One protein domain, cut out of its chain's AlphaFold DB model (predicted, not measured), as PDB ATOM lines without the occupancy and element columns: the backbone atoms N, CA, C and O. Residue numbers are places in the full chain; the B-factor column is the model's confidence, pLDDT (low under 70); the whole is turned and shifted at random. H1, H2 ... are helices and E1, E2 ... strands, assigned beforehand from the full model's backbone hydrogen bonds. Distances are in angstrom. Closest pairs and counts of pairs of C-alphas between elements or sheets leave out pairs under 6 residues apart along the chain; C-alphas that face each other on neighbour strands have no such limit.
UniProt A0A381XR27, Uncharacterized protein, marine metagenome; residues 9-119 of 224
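What this domain is: This is residues 9 to 119 of the 224 residues of an uncharacterized protein of marine metagenome (UniProt A0A381XR27). A strongly twisted five-stranded sheet, curled like part of a barrel but not closed, has H1, H3 and H4 gathered loosely round one side, with H2 farther out beyond H1 and H3. H5 stands up by the edge strand E5, well away from that group, near the other end of the long axis. The printed part has 111 residues, with named elements in the order E1 E2 E3 H1 H2 H3 H4 E4 E5 H5; the sheet runs E4 E3 E2 E1 E5, all antiparallel. The class is mixed, helices and strands, and the whole is compact, with a radius of gyration of the C-alphas of 13.2 A and a rounded outline of 36 by 28 by 26 A.

How they stand to each other: E1, residues 9 to 11, E2, residues 17 to 22, and E3, residues 31 to 36, form a meander, each strand the antiparallel neighbour of the one before, and two hairpins, E1 with E2 and E2 with E3. Between E1 and E2, N 9 and O 18 are 2.9 A apart, within hydrogen-bond range. Between E2 and E3, N 35 and O 19 are 2.8 A apart. The pairing is staggered: E2 pairs with E1 over residues 17 to 18 and with E3 over 18 to 22. H1, residues 42 to 53, only grazes the sheet. H2, residues 55 to 59, is not on it. H3, residues 64 to 67, also only grazes the sheet; its closest C-alphas to E2 are those of Tyr 64 and Ala 21, 5.0 A apart. H4, residues 78 to 84, only grazes the sheet and only just touches H3, with 3 pairs of C-alphas within 8 A, the closest Met 67 and Leu 79 at 5.1 A. H1 and H4 are near each other. E4, residues 88 to 92, is the edge strand beside E3, with N 89 and O 34 2.8 A apart. E5, residues 96 to 98, is the edge strand beside E1, with N 10 and O 97 2.8 A apart; E4 and E5 meet only through their link. H5, residues 108 to 115, lies over E5 and stands up from the sheet at a height of 10.2 A; the closest C-alphas are those of Val 96 and Leu 108, 5.7 A apart. Every O i to N i+4 pair is within hydrogen-bond range in H1, H2, H4 and H5; H3 is too short for one.

Where its parts are: E1 begins at C-alpha 9, (27.854, -30.658, 13.006). E2 and E3 each measure 15.4 A, H1 16.2 A, E4 13.0 A and H5 10.4 A. H5 ends at C-alpha 115, (28.549, -18.584, 25.287).

The domain as a whole: The C-alphas of Asp 74 and Lys 114 are the two farthest apart, at 37.0 A. The printed part has no cut and no long link. Residues 116 to 119 have pLDDT under 70.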
ATOM      1  N   GLY A   9      26.713 -29.978  12.432       93.44
ATOM      2  CA  GLY A   9      27.854 -30.658  13.006       93.44
ATOM      3  C   GLY A   9      27.956 -32.113  12.588       93.44
ATOM      4  O   GLY A   9      27.232 -32.627  11.731       93.44
ATOM      5  N   ARG A  10      28.907 -32.780  13.228       94.00
ATOM      6  CA  ARG A  10      29.128 -34.213  13.129       94.00
ATOM      7  C   ARG A  10      29.375 -34.803  14.502       94.00
ATOM      8  O   ARG A  10      29.914 -34.142  15.397       94.00
ATOM      9  N   LEU A  11      28.999 -36.062  14.649       94.06
ATOM     10  CA  LEU A  11      29.312 -36.826  15.844       94.06
ATOM     11  C   LEU A  11      30.773 -37.288  15.796       94.06
ATOM     12  O   LEU A  11      31.232 -37.795  14.780       94.06
ATOM     13  N   PHE A  12      31.514 -37.139  16.890       92.00
ATOM     14  CA  PHE A  12      32.939 -37.469  16.939       92.00
ATOM     15  C   PHE A  12      33.189 -38.973  16.776       92.00
ATOM     16  O   PHE A  12      34.138 -39.371  16.107       92.00
ATOM     17  N   ASN A  13      32.318 -39.804  17.353       91.69
ATOM     18  CA  ASN A  13      32.476 -41.259  17.326       91.69
ATOM     19  C   ASN A  13      32.137 -41.891  15.969       91.69
ATOM     20  O   ASN A  13      32.800 -42.839  15.557       91.69
ATOM     21  N   THR A  14      31.087 -41.414  15.296       91.75
ATOM     22  CA  THR A  14      30.532 -42.061  14.090       91.75
ATOM     23  C   THR A  14      30.697 -41.233  12.816       91.75
ATOM     24  O   THR A  14      30.356 -41.718  11.743       91.75
ATOM     25  N   ASP A  15      31.178 -39.989  12.921       90.44
ATOM     26  CA  ASP A  15      31.232 -38.974  11.852       90.44
ATOM     27  C   ASP A  15      29.891 -38.739  11.127       90.44
ATOM     28  O   ASP A  15      29.837 -38.140  10.050       90.44
ATOM     29  N   ARG A  16      28.778 -39.174  11.734       92.56
ATOM     30  CA  ARG A  16      27.433 -38.965  11.197       92.56
ATOM     31  C   ARG A  16      27.080 -37.489  11.261       92.56
ATOM     32  O   ARG A  16      27.438 -36.797  12.218       92.56
ATOM     33  N   ARG A  17      26.390 -37.009  10.226       93.00
ATOM     34  CA  ARG A  17      25.942 -35.617  10.132       93.00
ATOM     35  C   ARG A  17      24.763 -35.408  11.063       93.00
ATOM     36  O   ARG A  17      23.805 -36.182  11.043       93.00
ATOM     37  N   VAL A  18      24.867 -34.363  11.872       94.38
ATOM     38  CA  VAL A  18      23.873 -34.039  12.886       94.38
ATOM     39  C   VAL A  18      23.574 -32.550  12.881       94.38
ATOM     40  O   VAL A  18      24.452 -31.722  12.633       94.38
ATOM     41  N   ILE A  19      22.332 -32.212  13.198       94.44
ATOM     42  CA  ILE A  19      21.920 -30.843  13.503       94.44
ATOM     43  C   ILE A  19      21.735 -30.738  15.012       94.44
ATOM     44  O   ILE A  19      21.084 -31.576  15.637       94.44
ATOM     45  N   VAL A  20      22.312 -29.703  15.617       93.69
ATOM     46  CA  VAL A  20      22.194 -29.464  17.058       93.69
ATOM     47  C   VAL A  20      20.933 -28.650  17.332       93.69
ATOM     48  O   VAL A  20      20.891 -27.453  17.065       93.69
ATOM     49  N   ALA A  21      19.904 -29.292  17.889       93.12
ATOM     50  CA  ALA A  21      18.658 -28.622  18.262       93.12
ATOM     51  C   ALA A  21      18.799 -27.885  19.602       93.12
ATOM     52  O   ALA A  21      18.496 -26.692  19.708       93.12
ATOM     53  N   PHE A  22      19.309 -28.596  20.616       92.56
ATOM     54  CA  PHE A  22      19.593 -28.053  21.942       92.56
ATOM     55  C   PHE A  22      21.057 -28.267  22.277       92.56
ATOM     56  O   PHE A  22      21.560 -29.390  22.255       92.56
ATOM     57  N   ARG A  23      21.736 -27.189  22.654       91.06
ATOM     58  CA  ARG A  23      23.164 -27.228  22.979       91.06
ATOM     59  C   ARG A  23      23.457 -27.766  24.375       91.06
ATOM     60  O   ARG A  23      24.552 -28.275  24.593       91.06
ATOM     61  N   GLN A  24      22.508 -27.615  25.298       90.06
ATOM     62  CA  GLN A  24      22.542 -28.106  26.676       90.06
ATOM     63  C   GLN A  24      21.110 -28.355  27.153       90.06
ATOM     64  O   GLN A  24      20.192 -27.658  26.721       90.06
ATOM     65  N   LEU A  25      20.921 -29.312  28.061       89.50
ATOM     66  CA  LEU A  25      19.638 -29.535  28.721       89.50
ATOM     67  C   LEU A  25      19.598 -28.835  30.091       89.50
ATOM     68  O   LEU A  25      20.609 -28.795  30.792       89.50
ATOM     69  N   PRO A  26      18.425 -28.337  30.530       82.56
ATOM     70  CA  PRO A  26      18.287 -27.681  31.833       82.56
ATOM     71  C   PRO A  26      18.563 -28.633  33.005       82.56
ATOM     72  O   PRO A  26      19.129 -28.224  34.012       82.56
ATOM     73  N   GLN A  27      18.191 -29.907  32.853       86.00
ATOM     74  CA  GLN A  27      18.422 -30.950  33.856       86.00
ATOM     75  C   GLN A  27      19.868 -31.471  33.840       86.00
ATOM     76  O   GLN A  27      20.342 -32.008  34.837       86.00
ATOM     77  N   ASP A  28      20.570 -31.337  32.710       86.94
ATOM     78  CA  ASP A  28      21.914 -31.881  32.513       86.94
ATOM     79  C   ASP A  28      22.713 -31.040  31.505       86.94
ATOM     80  O   ASP A  28      22.557 -31.158  30.287       86.94
ATOM     81  N   LYS A  29      23.618 -30.207  32.027       87.12
ATOM     82  CA  LYS A  29      24.439 -29.272  31.238       87.12
ATOM     83  C   LYS A  29      25.445 -29.966  30.312       87.12
ATOM     84  O   LYS A  29      25.943 -29.341  29.371       87.12
ATOM     85  N   ASN A  30      25.767 -31.230  30.587       90.00
ATOM     86  CA  ASN A  30      26.743 -32.005  29.822       90.00
ATOM     87  C   ASN A  30      26.110 -32.783  28.671       90.00
ATOM     88  O   ASN A  30      26.839 -33.377  27.876       90.00
ATOM     89  N   SER A  31      24.784 -32.765  28.573       92.50
ATOM     90  CA  SER A  31      24.043 -33.435  27.518       92.50
ATOM     91  C   SER A  31      23.403 -32.424  26.580       92.50
ATOM     92  O   SER A  31      22.842 -31.417  27.013       92.50
ATOM     93  N   CYS A  32      23.455 -32.728  25.293       92.44
ATOM     94  CA  CYS A  32      22.799 -32.000  24.224       92.44
ATOM     95  C   CYS A  32      21.764 -32.894  23.535       92.44
ATOM     96  O   CYS A  32      21.695 -34.106  23.766       92.44
ATOM     97  N   LEU A  33      20.933 -32.269  22.707       93.69
ATOM     98  CA  LEU A  33      19.938 -32.964  21.904       93.69
ATOM     99  C   LEU A  33      20.226 -32.685  20.434       93.69
ATOM    100  O   LEU A  33      20.207 -31.529  19.992       93.69
ATOM    101  N   VAL A  34      20.517 -33.753  19.705       94.12
ATOM    102  CA  VAL A  34      20.903 -33.710  18.298       94.12
ATOM    103  C   VAL A  34      19.881 -34.436  17.441       94.12
ATOM    104  O   VAL A  34      19.150 -35.303  17.916       94.12
ATOM    105  N   ILE A  35      19.827 -34.048  16.175       94.69
ATOM    106  CA  ILE A  35      19.004 -34.672  15.148       94.69
ATOM    107  C   ILE A  35      19.949 -35.292  14.136       94.69
ATOM    108  O   ILE A  35      20.715 -34.581  13.483       94.69
ATOM    109  N   ASP A  36      19.879 -36.610  14.007       93.69
ATOM    110  CA  ASP A  36      20.651 -37.351  13.019       93.69
ATOM    111  C   ASP A  36      20.004 -37.201  11.643       93.69
ATOM    112  O   ASP A  36      19.044 -37.903  11.315       93.69
ATOM    113  N   THR A  37      20.552 -36.321  10.809       92.44
ATOM    114  CA  THR A  37      20.003 -36.087   9.465       92.44
ATOM    115  C   THR A  37      20.266 -37.248   8.511       92.44
ATOM    116  O   THR A  37      19.614 -37.368   7.486       92.44
ATOM    117  N   ASP A  38      21.211 -38.117   8.858       91.00
ATOM    118  CA  ASP A  38      21.601 -39.292   8.075       91.00
ATOM    119  C   ASP A  38      20.698 -40.517   8.328       91.00
ATOM    120  O   ASP A  38      20.624 -41.426   7.512       91.00
ATOM    121  N   ALA A  39      20.000 -40.576   9.472       88.62
ATOM    122  CA  ALA A  39      19.065 -41.674   9.775       88.62
ATOM    123  C   ALA A  39      17.642 -41.424   9.258       88.62
ATOM    124  O   ALA A  39      16.790 -42.312   9.362       88.62
ATOM    125  N   MET A  40      17.351 -40.218   8.775       90.69
ATOM    126  CA  MET A  40      15.995 -39.822   8.421       90.69
ATOM    127  C   MET A  40      15.757 -39.865   6.909       90.69
ATOM    128  O   MET A  40      16.703 -39.749   6.138       90.69
ATOM    129  N   PRO A  41      14.496 -39.996   6.462       92.81
ATOM    130  CA  PRO A  41      14.170 -39.922   5.042       92.81
ATOM    131  C   PRO A  41      14.527 -38.560   4.424       92.81
ATOM    132  O   PRO A  41      14.258 -37.524   5.039       92.81
ATOM    133  N   ASP A  42      15.007 -38.578   3.177       92.62
ATOM    134  CA  ASP A  42      15.479 -37.405   2.417       92.62
ATOM    135  C   ASP A  42      14.507 -36.220   2.451       92.62
ATOM    136  O   ASP A  42      14.905 -35.083   2.686       92.62
ATOM    137  N   ARG A  43      13.198 -36.485   2.334       92.62
ATOM    138  CA  ARG A  43      12.171 -35.431   2.384       92.62
ATOM    139  C   ARG A  43      12.258 -34.558   3.639       92.62
ATOM    140  O   ARG A  43      12.013 -33.364   3.574       92.62
ATOM    141  N   TYR A  44      12.575 -35.161   4.784       93.31
ATOM    142  CA  TYR A  44      12.668 -34.432   6.042       93.31
ATOM    143  C   TYR A  44      14.061 -33.867   6.233       93.31
ATOM    144  O   TYR A  44      14.186 -32.780   6.780       93.31
ATOM    145  N   HIS A  45      15.094 -34.574   5.768       94.06
ATOM    146  CA  HIS A  45      16.445 -34.028   5.709       94.06
ATOM    147  C   HIS A  45      16.439 -32.646   5.037       94.06
ATOM    148  O   HIS A  45      16.968 -31.689   5.602       94.06
ATOM    149  N   ASP A  46      15.767 -32.524   3.892       94.19
ATOM    150  CA  ASP A  46      15.683 -31.272   3.140       94.19
ATOM    151  C   ASP A  46      14.864 -30.198   3.876       94.19
ATOM    152  O   ASP A  46      15.265 -29.032   3.897       94.19
ATOM    153  N   ASP A  47      13.779 -30.575   4.564       94.44
ATOM    154  CA  ASP A  47      13.009 -29.658   5.422       94.44
ATOM    155  C   ASP A  47      13.879 -29.079   6.560       94.44
ATOM    156  O   ASP A  47      13.843 -27.878   6.843       94.44
ATOM    157  N   PHE A  48      14.695 -29.915   7.215       93.62
ATOM    158  CA  PHE A  48      15.597 -29.460   8.276       93.62
ATOM    159  C   PHE A  48      16.738 -28.605   7.729       93.62
ATOM    160  O   PHE A  48      17.038 -27.562   8.308       93.62
ATOM    161  N   MET A  49      17.363 -29.019   6.625       92.75
ATOM    162  CA  MET A  49      18.476 -28.278   6.030       92.75
ATOM    163  C   MET A  49      18.035 -26.913   5.509       92.75
ATOM    164  O   MET A  49      18.659 -25.913   5.855       92.75
ATOM    165  N   SER A  50      16.917 -26.843   4.783       93.56
ATOM    166  CA  SER A  50      16.366 -25.566   4.310       93.56
ATOM    167  C   SER A  50      16.056 -24.611   5.466       93.56
ATOM    168  O   SER A  50      16.398 -23.435   5.400       93.56
ATOM    169  N   THR A  51      15.506 -25.125   6.571       94.06
ATOM    170  CA  THR A  51      15.223 -24.322   7.771       94.06
ATOM    171  C   THR A  51      16.498 -23.853   8.474       94.06
ATOM    172  O   THR A  51      16.544 -22.734   8.982       94.06
ATOM    173  N   VAL A  52      17.546 -24.683   8.529       93.38
ATOM    174  CA  VAL A  52      18.845 -24.282   9.091       93.38
ATOM    175  C   VAL A  52      19.505 -23.209   8.228       93.38
ATOM    176  O   VAL A  52      20.148 -22.321   8.775       93.38
ATOM    177  N   GLU A  53      19.354 -23.254   6.908       92.19
ATOM    178  CA  GLU A  53      19.938 -22.265   5.996       92.19
ATOM    179  C   GLU A  53      19.273 -20.881   6.080       92.19
ATOM    180  O   GLU A  53      19.875 -19.889   5.662       92.19
ATOM    181  N   GLU A  54      18.076 -20.776   6.666       93.69
ATOM    182  CA  GLU A  54      17.400 -19.493   6.861       93.69
ATOM    183  C   GLU A  54      18.184 -18.533   7.771       93.69
ATOM    184  O   GLU A  54      18.767 -18.909   8.791       93.69
ATOM    185  N   GLU A  55      18.096 -17.234   7.470       91.81
ATOM    186  CA  GLU A  55      18.732 -16.171   8.260       91.81
ATOM    187  C   GLU A  55      18.291 -16.202   9.732       91.81
ATOM    188  O   GLU A  55      19.123 -16.126  10.636       91.81
ATOM    189  N   ARG A  56      16.998 -16.446   9.983       92.00
ATOM    190  CA  ARG A  56      16.427 -16.546  11.338       92.00
ATOM    191  C   ARG A  56      17.071 -17.655  12.170       92.00
ATOM    192  O   ARG A  56      17.254 -17.493  13.377       92.00
ATOM    193  N   ALA A  57      17.418 -18.777  11.538       91.19
ATOM    194  CA  ALA A  57      18.141 -19.858  12.198       91.19
ATOM    195  C   ALA A  57      19.577 -19.452  12.511       91.19
ATOM    196  O   ALA A  57      20.071 -19.770  13.589       91.19
ATOM    197  N   GLN A  58      20.226 -18.693  11.632       92.00
ATOM    198  CA  GLN A  58      21.604 -18.252  11.837       92.00
ATOM    199  C   GLN A  58      21.750 -17.083  12.825       92.00
ATOM    200  O   GLN A  58      22.827 -16.913  13.399       92.00
ATOM    201  N   GLU A  59      20.706 -16.292  13.079       90.56
ATOM    202  CA  GLU A  59      20.731 -15.215  14.082       90.56
ATOM    203  C   GLU A  59      20.893 -15.748  15.512       90.56
ATOM    204  O   GLU A  59      21.648 -15.190  16.314       90.56
ATOM    205  N   THR A  60      20.219 -16.854  15.828       89.19
ATOM    206  CA  THR A  60      20.147 -17.404  17.187       89.19
ATOM    207  C   THR A  60      21.059 -18.618  17.346       89.19
ATOM    208  O   THR A  60      21.249 -19.402  16.423       89.19
ATOM    209  N   TRP A  61      21.624 -18.808  18.539       86.38
ATOM    210  CA  TRP A  61      22.454 -19.982  18.844       86.38
ATOM    211  C   TRP A  61      21.659 -21.235  19.232       86.38
ATOM    212  O   TRP A  61      22.230 -22.318  19.305       86.38
ATOM    213  N   ASP A  62      20.361 -21.086  19.470       87.94
ATOM    214  CA  ASP A  62      19.445 -22.160  19.832       87.94
ATOM    215  C   ASP A  62      18.483 -22.447  18.681       87.94
ATOM    216  O   ASP A  62      17.527 -21.699  18.453       87.94
ATOM    217  N   PHE A  63      18.711 -23.547  17.967       92.44
ATOM    218  CA  PHE A  63      17.906 -23.900  16.801       92.44
ATOM    219  C   PHE A  63      16.470 -24.313  17.161       92.44
ATOM    220  O   PHE A  63      15.542 -24.052  16.393       92.44
ATOM    221  N   TYR A  64      16.245 -24.871  18.358       92.06
ATOM    222  CA  TYR A  64      14.905 -25.289  18.791       92.06
ATOM    223  C   TYR A  64      13.856 -24.162  18.731       92.06
ATOM    224  O   TYR A  64      12.692 -24.435  18.455       92.06
ATOM    225  N   LYS A  65      14.262 -22.896  18.927       91.44
ATOM    226  CA  LYS A  65      13.369 -21.722  18.862       91.44
ATOM    227  C   LYS A  65      12.793 -21.503  17.462       91.44
ATOM    228  O   LYS A  65      11.686 -20.985  17.321       91.44
ATOM    229  N   ILE A  66      13.548 -21.884  16.433       94.38
ATOM    230  CA  ILE A  66      13.092 -21.849  15.042       94.38
ATOM    231  C   ILE A  66      12.274 -23.096  14.732       94.38
ATOM    232  O   ILE A  66      11.193 -22.977  14.166       94.38
ATOM    233  N   MET A  67      12.724 -24.268  15.193       92.25
ATOM    234  CA  MET A  67      11.998 -25.530  15.019       92.25
ATOM    235  C   MET A  67      10.589 -25.527  15.623       92.25
ATOM    236  O   MET A  67       9.686 -26.173  15.107       92.25
ATOM    237  N   GLU A  68      10.387 -24.818  16.732       93.06
ATOM    238  CA  GLU A  68       9.070 -24.678  17.359       93.06
ATOM    239  C   GLU A  68       8.113 -23.807  16.527       93.06
ATOM    240  O   GLU A  68       6.904 -23.835  16.734       93.06
ATOM    241  N   ARG A  69       8.618 -23.039  15.559       92.62
ATOM    242  CA  ARG A  69       7.810 -22.157  14.701       92.62
ATOM    243  C   ARG A  69       7.724 -22.648  13.262       92.62
ATOM    244  O   ARG A  69       6.827 -22.223  12.537       92.62
ATOM    245  N   SER A  70       8.645 -23.509  12.849       92.75
ATOM    246  CA  SER A  70       8.678 -24.086  11.515       92.75
ATOM    247  C   SER A  70       7.803 -25.335  11.418       92.75
ATOM    248  O   SER A  70       7.452 -25.999  12.400       92.75
ATOM    249  N   VAL A  71       7.420 -25.638  10.184       93.75
ATOM    250  CA  VAL A  71       6.507 -26.725   9.848       93.75
ATOM    251  C   VAL A  71       7.223 -27.638   8.863       93.75
ATOM    252  O   VAL A  71       7.898 -27.157   7.958       93.75
ATOM    253  N   LEU A  72       7.105 -28.948   9.058       93.69
ATOM    254  CA  LEU A  72       7.611 -29.942   8.111       93.69
ATOM    255  C   LEU A  72       6.706 -30.015   6.879       93.69
ATOM    256  O   LEU A  72       5.550 -29.592   6.913       93.69
ATOM    257  N   SER A  73       7.173 -30.670   5.820       90.50
ATOM    258  CA  SER A  73       6.386 -30.934   4.607       90.50
ATOM    259  C   SER A  73       5.066 -31.689   4.846       90.50
ATOM    260  O   SER A  73       4.182 -31.664   3.996       90.50
ATOM    261  N   ASP A  74       4.896 -32.332   6.006       89.81
ATOM    262  CA  ASP A  74       3.639 -32.978   6.425       89.81
ATOM    263  C   ASP A  74       2.616 -32.039   7.080       89.81
ATOM    264  O   ASP A  74       1.501 -32.464   7.380       89.81
ATOM    265  N   GLY A  75       2.991 -30.797   7.387       90.19
ATOM    266  CA  GLY A  75       2.155 -29.876   8.158       90.19
ATOM    267  C   GLY A  75       2.284 -30.008   9.684       90.19
ATOM    268  O   GLY A  75       1.720 -29.192  10.410       90.19
ATOM    269  N   GLU A  76       3.028 -30.994  10.200       92.56
ATOM    270  CA  GLU A  76       3.363 -31.074  11.631       92.56
ATOM    271  C   GLU A  76       4.446 -30.045  11.998       92.56
ATOM    272  O   GLU A  76       5.352 -29.752  11.214       92.56
ATOM    273  N   ASN A  77       4.384 -29.527  13.227       94.56
ATOM    274  CA  ASN A  77       5.441 -28.690  13.784       94.56
ATOM    275  C   ASN A  77       6.773 -29.451  13.824       94.56
ATOM    276  O   ASN A  77       6.809 -30.612  14.242       94.56
ATOM    277  N   MET A  78       7.866 -28.802  13.428       94.00
ATOM    278  CA  MET A  78       9.147 -29.473  13.222       94.00
ATOM    279  C   MET A  78       9.728 -30.080  14.498       94.00
ATOM    280  O   MET A  78      10.191 -31.222  14.480       94.00
ATOM    281  N   LEU A  79       9.650 -29.362  15.621       93.50
ATOM    282  CA  LEU A  79      10.136 -29.862  16.907       93.50
ATOM    283  C   LEU A  79       9.294 -31.031  17.429       93.50
ATOM    284  O   LEU A  79       9.837 -32.052  17.855       93.50
ATOM    285  N   GLN A  80       7.968 -30.909  17.345       93.50
ATOM    286  CA  GLN A  80       7.047 -31.970  17.770       93.50
ATOM    287  C   GLN A  80       7.185 -33.219  16.892       93.50
ATOM    288  O   GLN A  80       7.220 -34.337  17.410       93.50
ATOM    289  N   GLY A  81       7.326 -33.037  15.576       92.75
ATOM    290  CA  GLY A  81       7.558 -34.114  14.617       92.75
ATOM    291  C   GLY A  81       8.873 -34.848  14.885       92.75
ATOM    292  O   GLY A  81       8.885 -36.079  14.933       92.75
ATOM    293  N   ALA A  82       9.956 -34.108  15.152       93.00
ATOM    294  CA  ALA A  82      11.250 -34.688  15.513       93.00
ATOM    295  C   ALA A  82      11.183 -35.513  16.809       93.00
ATOM    296  O   ALA A  82      11.756 -36.602  16.883       93.00
ATOM    297  N   HIS A  83      10.450 -35.030  17.817       93.56
ATOM    298  CA  HIS A  83      10.274 -35.736  19.085       93.56
ATOM    299  C   HIS A  83       9.413 -36.998  18.937       93.56
ATOM    300  O   HIS A  83       9.820 -38.082  19.349       93.56
ATOM    301  N   LYS A  84       8.245 -36.887  18.291       93.56
ATOM    302  CA  LYS A  84       7.291 -37.994  18.093       93.56
ATOM    303  C   LYS A  84       7.893 -39.162  17.312       93.56
ATOM    304  O   LYS A  84       7.551 -40.312  17.570       93.56
ATOM    305  N   ARG A  85       8.780 -38.869  16.360       92.00
ATOM    306  CA  ARG A  85       9.455 -39.867  15.512       92.00
ATOM    307  C   ARG A  85      10.755 -40.392  16.122       92.00
ATOM    308  O   ARG A  85      11.360 -41.293  15.553       92.00
ATOM    309  N   GLY A  86      11.178 -39.847  17.265       92.56
ATOM    310  CA  GLY A  86      12.407 -40.257  17.941       92.56
ATOM    311  C   GLY A  86      13.683 -39.841  17.207       92.56
ATOM    312  O   GLY A  86      14.704 -40.504  17.343       92.56
ATOM    313  N   TRP A  87      13.655 -38.765  16.418       93.12
ATOM    314  CA  TRP A  87      14.864 -38.248  15.759       93.12
ATOM    315  C   TRP A  87      15.731 -37.402  16.685       93.12
ATOM    316  O   TRP A  87      16.909 -37.208  16.408       93.12
ATOM    317  N   LEU A  88      15.161 -36.921  17.790       93.56
ATOM    318  CA  LEU A  88      15.906 -36.247  18.844       93.56
ATOM    319  C   LEU A  88      16.648 -37.280  19.694       93.56
ATOM    320  O   LEU A  88      16.038 -38.001  20.484       93.56
ATOM    321  N   GLN A  89      17.965 -37.323  19.536       92.50
ATOM    322  CA  GLN A  89      18.853 -38.219  20.263       92.50
ATOM    323  C   GLN A  89      19.654 -37.439  21.299       92.50
ATOM    324  O   GLN A  89      20.188 -36.359  21.031       92.50
ATOM    325  N   LYS A  90      19.698 -37.979  22.520       94.44
ATOM    326  CA  LYS A  90      20.473 -37.398  23.614       94.44
ATOM    327  C   LYS A  90      21.925 -37.825  23.451       94.44
ATOM    328  O   LYS A  90      22.232 -39.005  23.574       94.44
ATOM    329  N   GLU A  91      22.808 -36.857  23.262       93.69
ATOM    330  CA  GLU A  91      24.243 -37.085  23.122       93.69
ATOM    331  C   GLU A  91      25.022 -36.279  24.171       93.69
ATOM    332  O   GLU A  91      24.570 -35.220  24.612       93.69
ATOM    333  N   PRO A  92      26.205 -36.736  24.607       94.31
ATOM    334  CA  PRO A  92      27.092 -35.913  25.415       94.31
ATOM    335  C   PRO A  92      27.624 -34.731  24.593       94.31
ATOM    336  O   PRO A  92      28.103 -34.912  23.473       94.31
ATOM    337  N   CYS A  93      27.675 -33.531  25.178       91.31
ATOM    338  CA  CYS A  93      28.203 -32.326  24.522       91.31
ATOM    339  C   CYS A  93      29.642 -32.508  24.003       91.31
ATOM    340  O   CYS A  93      30.031 -31.897  23.012       91.31
ATOM    341  N   GLY A  94      30.439 -33.366  24.648       92.31
ATOM    342  CA  GLY A  94      31.804 -33.675  24.210       92.31
ATOM    343  C   GLY A  94      31.887 -34.518  22.932       92.31
ATOM    344  O   GLY A  94      32.918 -34.479  22.262       92.31
ATOM    345  N   ASN A  95      30.824 -35.250  22.586       94.19
ATOM    346  CA  ASN A  95      30.755 -36.098  21.395       94.19
ATOM    347  C   ASN A  95      30.306 -35.318  20.147       94.19
ATOM    348  O   ASN A  95      30.340 -35.847  19.043       94.19
ATOM    349  N   VAL A  96      29.893 -34.057  20.291       94.25
ATOM    350  CA  VAL A  96      29.383 -33.251  19.177       94.25
ATOM    351  C   VAL A  96      30.419 -32.218  18.748       94.25
ATOM    352  O   VAL A  96      30.898 -31.406  19.549       94.25
ATOM    353  N   VAL A  97      30.746 -32.227  17.456       93.75
ATOM    354  CA  VAL A  97      31.642 -31.258  16.825       93.75
ATOM    355  C   VAL A  97      30.849 -30.458  15.805       93.75
ATOM    356  O   VAL A  97      30.351 -31.002  14.827       93.75
ATOM    357  N   LEU A  98      30.742 -29.155  16.027       92.56
ATOM    358  CA  LEU A  98      30.144 -28.233  15.074       92.56
ATOM    359  C   LEU A  98      31.128 -27.955  13.942       92.56
ATOM    360  O   LEU A  98      32.330 -27.770  14.173       92.56
ATOM    361  N   THR A  99      30.600 -27.902  12.726       91.00
ATOM    362  CA  THR A  99      31.356 -27.625  11.503       91.00
ATOM    363  C   THR A  99      30.688 -26.469  10.758       91.00
ATOM    364  O   THR A  99      29.962 -26.728   9.797       91.00
ATOM    365  N   PRO A 100      30.881 -25.210  11.213       85.19
ATOM    366  CA  PRO A 100      30.278 -24.045  10.568       85.19
ATOM    367  C   PRO A 100      30.744 -23.892   9.124       85.19
ATOM    368  O   PRO A 100      29.942 -23.589   8.248       85.19
ATOM    369  N   ASP A 101      32.028 -24.170   8.885       86.31
ATOM    370  CA  ASP A 101      32.625 -24.266   7.561       86.31
ATOM    371  C   ASP A 101      33.182 -25.674   7.329       86.31
ATOM    372  O   ASP A 101      33.394 -26.455   8.257       86.31
ATOM    373  N   ASN A 102      33.575 -25.958   6.087       79.38
ATOM    374  CA  ASN A 102      34.302 -27.186   5.744       79.38
ATOM    375  C   ASN A 102      35.701 -27.279   6.392       79.38
ATOM    376  O   ASN A 102      36.332 -28.334   6.346       79.38
ATOM    377  N   VAL A 103      36.202 -26.181   6.966       85.06
ATOM    378  CA  VAL A 103      37.556 -26.076   7.535       85.06
ATOM    379  C   VAL A 103      37.522 -25.975   9.058       85.06
ATOM    380  O   VAL A 103      38.328 -26.607   9.741       85.06
ATOM    381  N   SER A 104      36.600 -25.180   9.607       87.44
ATOM    382  CA  SER A 104      36.527 -24.908  11.038       87.44
ATOM    383  C   SER A 104      35.760 -26.023  11.759       87.44
ATOM    384  O   SER A 104      34.616 -26.332  11.439       87.44
ATOM    385  N   LYS A 105      36.405 -26.651  12.748       91.00
ATOM    386  CA  LYS A 105      35.788 -27.648  13.632       91.00
ATOM    387  C   LYS A 105      35.843 -27.138  15.062       91.00
ATOM    388  O   LYS A 105      36.924 -26.835  15.565       91.00
ATOM    389  N   VAL A 106      34.693 -27.045  15.720       91.50
ATOM    390  CA  VAL A 106      34.587 -26.541  17.095       91.50
ATOM    391  C   VAL A 106      33.805 -27.544  17.929       91.50
ATOM    392  O   VAL A 106      32.681 -27.900  17.589       91.50
ATOM    393  N   LYS A 107      34.381 -28.016  19.038       92.38
ATOM    394  CA  LYS A 107      33.659 -28.895  19.966       92.38
ATOM    395  C   LYS A 107      32.534 -28.124  20.644       92.38
ATOM    396  O   LYS A 107      32.721 -26.976  21.057       92.38
ATOM    397  N   LEU A 108      31.385 -28.772  20.814       90.31
ATOM    398  CA  LEU A 108      30.222 -28.135  21.425       90.31
ATOM    399  C   LEU A 108      30.492 -27.731  22.886       90.31
ATOM    400  O   LEU A 108      30.050 -26.666  23.309       90.31
ATOM    401  N   THR A 109      31.298 -28.499  23.628       91.25
ATOM    402  CA  THR A 109      31.753 -28.128  24.982       91.25
ATOM    403  C   THR A 109      32.473 -26.779  25.007       91.25
ATOM    404  O   THR A 109      32.145 -25.918  25.822       91.25
ATOM    405  N   ASP A 110      33.411 -26.554  24.083       90.38
ATOM    406  CA  ASP A 110      34.192 -25.313  24.030       90.38
ATOM    407  C   ASP A 110      33.310 -24.122  23.649       90.38
ATOM    408  O   ASP A 110      33.468 -23.017  24.170       90.38
ATOM    409  N   LEU A 111      32.346 -24.351  22.756       87.75
ATOM    410  CA  LEU A 111      31.383 -23.343  22.336       87.75
ATOM    411  C   LEU A 111      30.402 -22.986  23.469       87.75
ATOM    412  O   LEU A 111      30.125 -21.810  23.700       87.75
ATOM    413  N   ASN A 112      29.940 -23.971  24.239       88.81
ATOM    414  CA  ASN A 112      29.095 -23.755  25.415       88.81
ATOM    415  C   ASN A 112      29.812 -22.975  26.522       88.81
ATOM    416  O   ASN A 112      29.207 -22.082  27.118       88.81
ATOM    417  N   ASN A 113      31.103 -23.238  26.732       88.56
ATOM    418  CA  ASN A 113      31.925 -22.481  27.677       88.56
ATOM    419  C   ASN A 113      32.085 -21.009  27.259       88.56
ATOM    420  O   ASN A 113      32.066 -20.126  28.110       88.56
ATOM    421  N   LYS A 114      32.199 -20.730  25.952       85.75
ATOM    422  CA  LYS A 114      32.315 -19.358  25.420       85.75
ATOM    423  C   LYS A 114      31.014 -18.560  25.496       85.75
ATOM    424  O   LYS A 114      31.061 -17.347  25.656       85.75
ATOM    425  N   LEU A 115      29.869 -19.225  25.353       81.31
ATOM    426  CA  LEU A 115      28.549 -18.584  25.287       81.31
ATOM    427  C   LEU A 115      27.850 -18.452  26.650       81.31
ATOM    428  O   LEU A 115      26.784 -17.856  26.709       81.31
ATOM    429  N   GLY A 116      28.450 -18.952  27.735       67.62
ATOM    430  CA  GLY A 116      27.950 -18.736  29.099       67.62
ATOM    431  C   GLY A 116      26.976 -19.791  29.632       67.62
ATOM    432  O   GLY A 116      26.360 -19.565  30.671       67.62
ATOM    433  N   GLY A 117      26.881 -20.960  28.988       62.91
ATOM    434  CA  GLY A 117      25.967 -22.041  29.379       62.91
ATOM    435  C   GLY A 117      24.476 -21.680  29.266       62.91
ATOM    436  O   GLY A 117      24.125 -20.553  28.945       62.91
ATOM    437  N   TRP A 118      23.599 -22.661  29.504       56.59
ATOM    438  CA  TRP A 118      22.141 -22.493  29.480       56.59
ATOM    439  C   TRP A 118      21.686 -21.413  30.473       56.59
ATOM    440  O   TRP A 118      21.633 -21.625  31.691       56.59
ATOM    441  N   ASP A 119      21.348 -20.243  29.948       55.59
ATOM    442  CA  ASP A 119      20.780 -19.115  30.660       55.59
ATOM    443  C   ASP A 119      19.294 -19.379  30.930       55.59
ATOM    444  O   ASP A 119      18.396 -18.977  30.195       55.59
TER     445      ASP A 119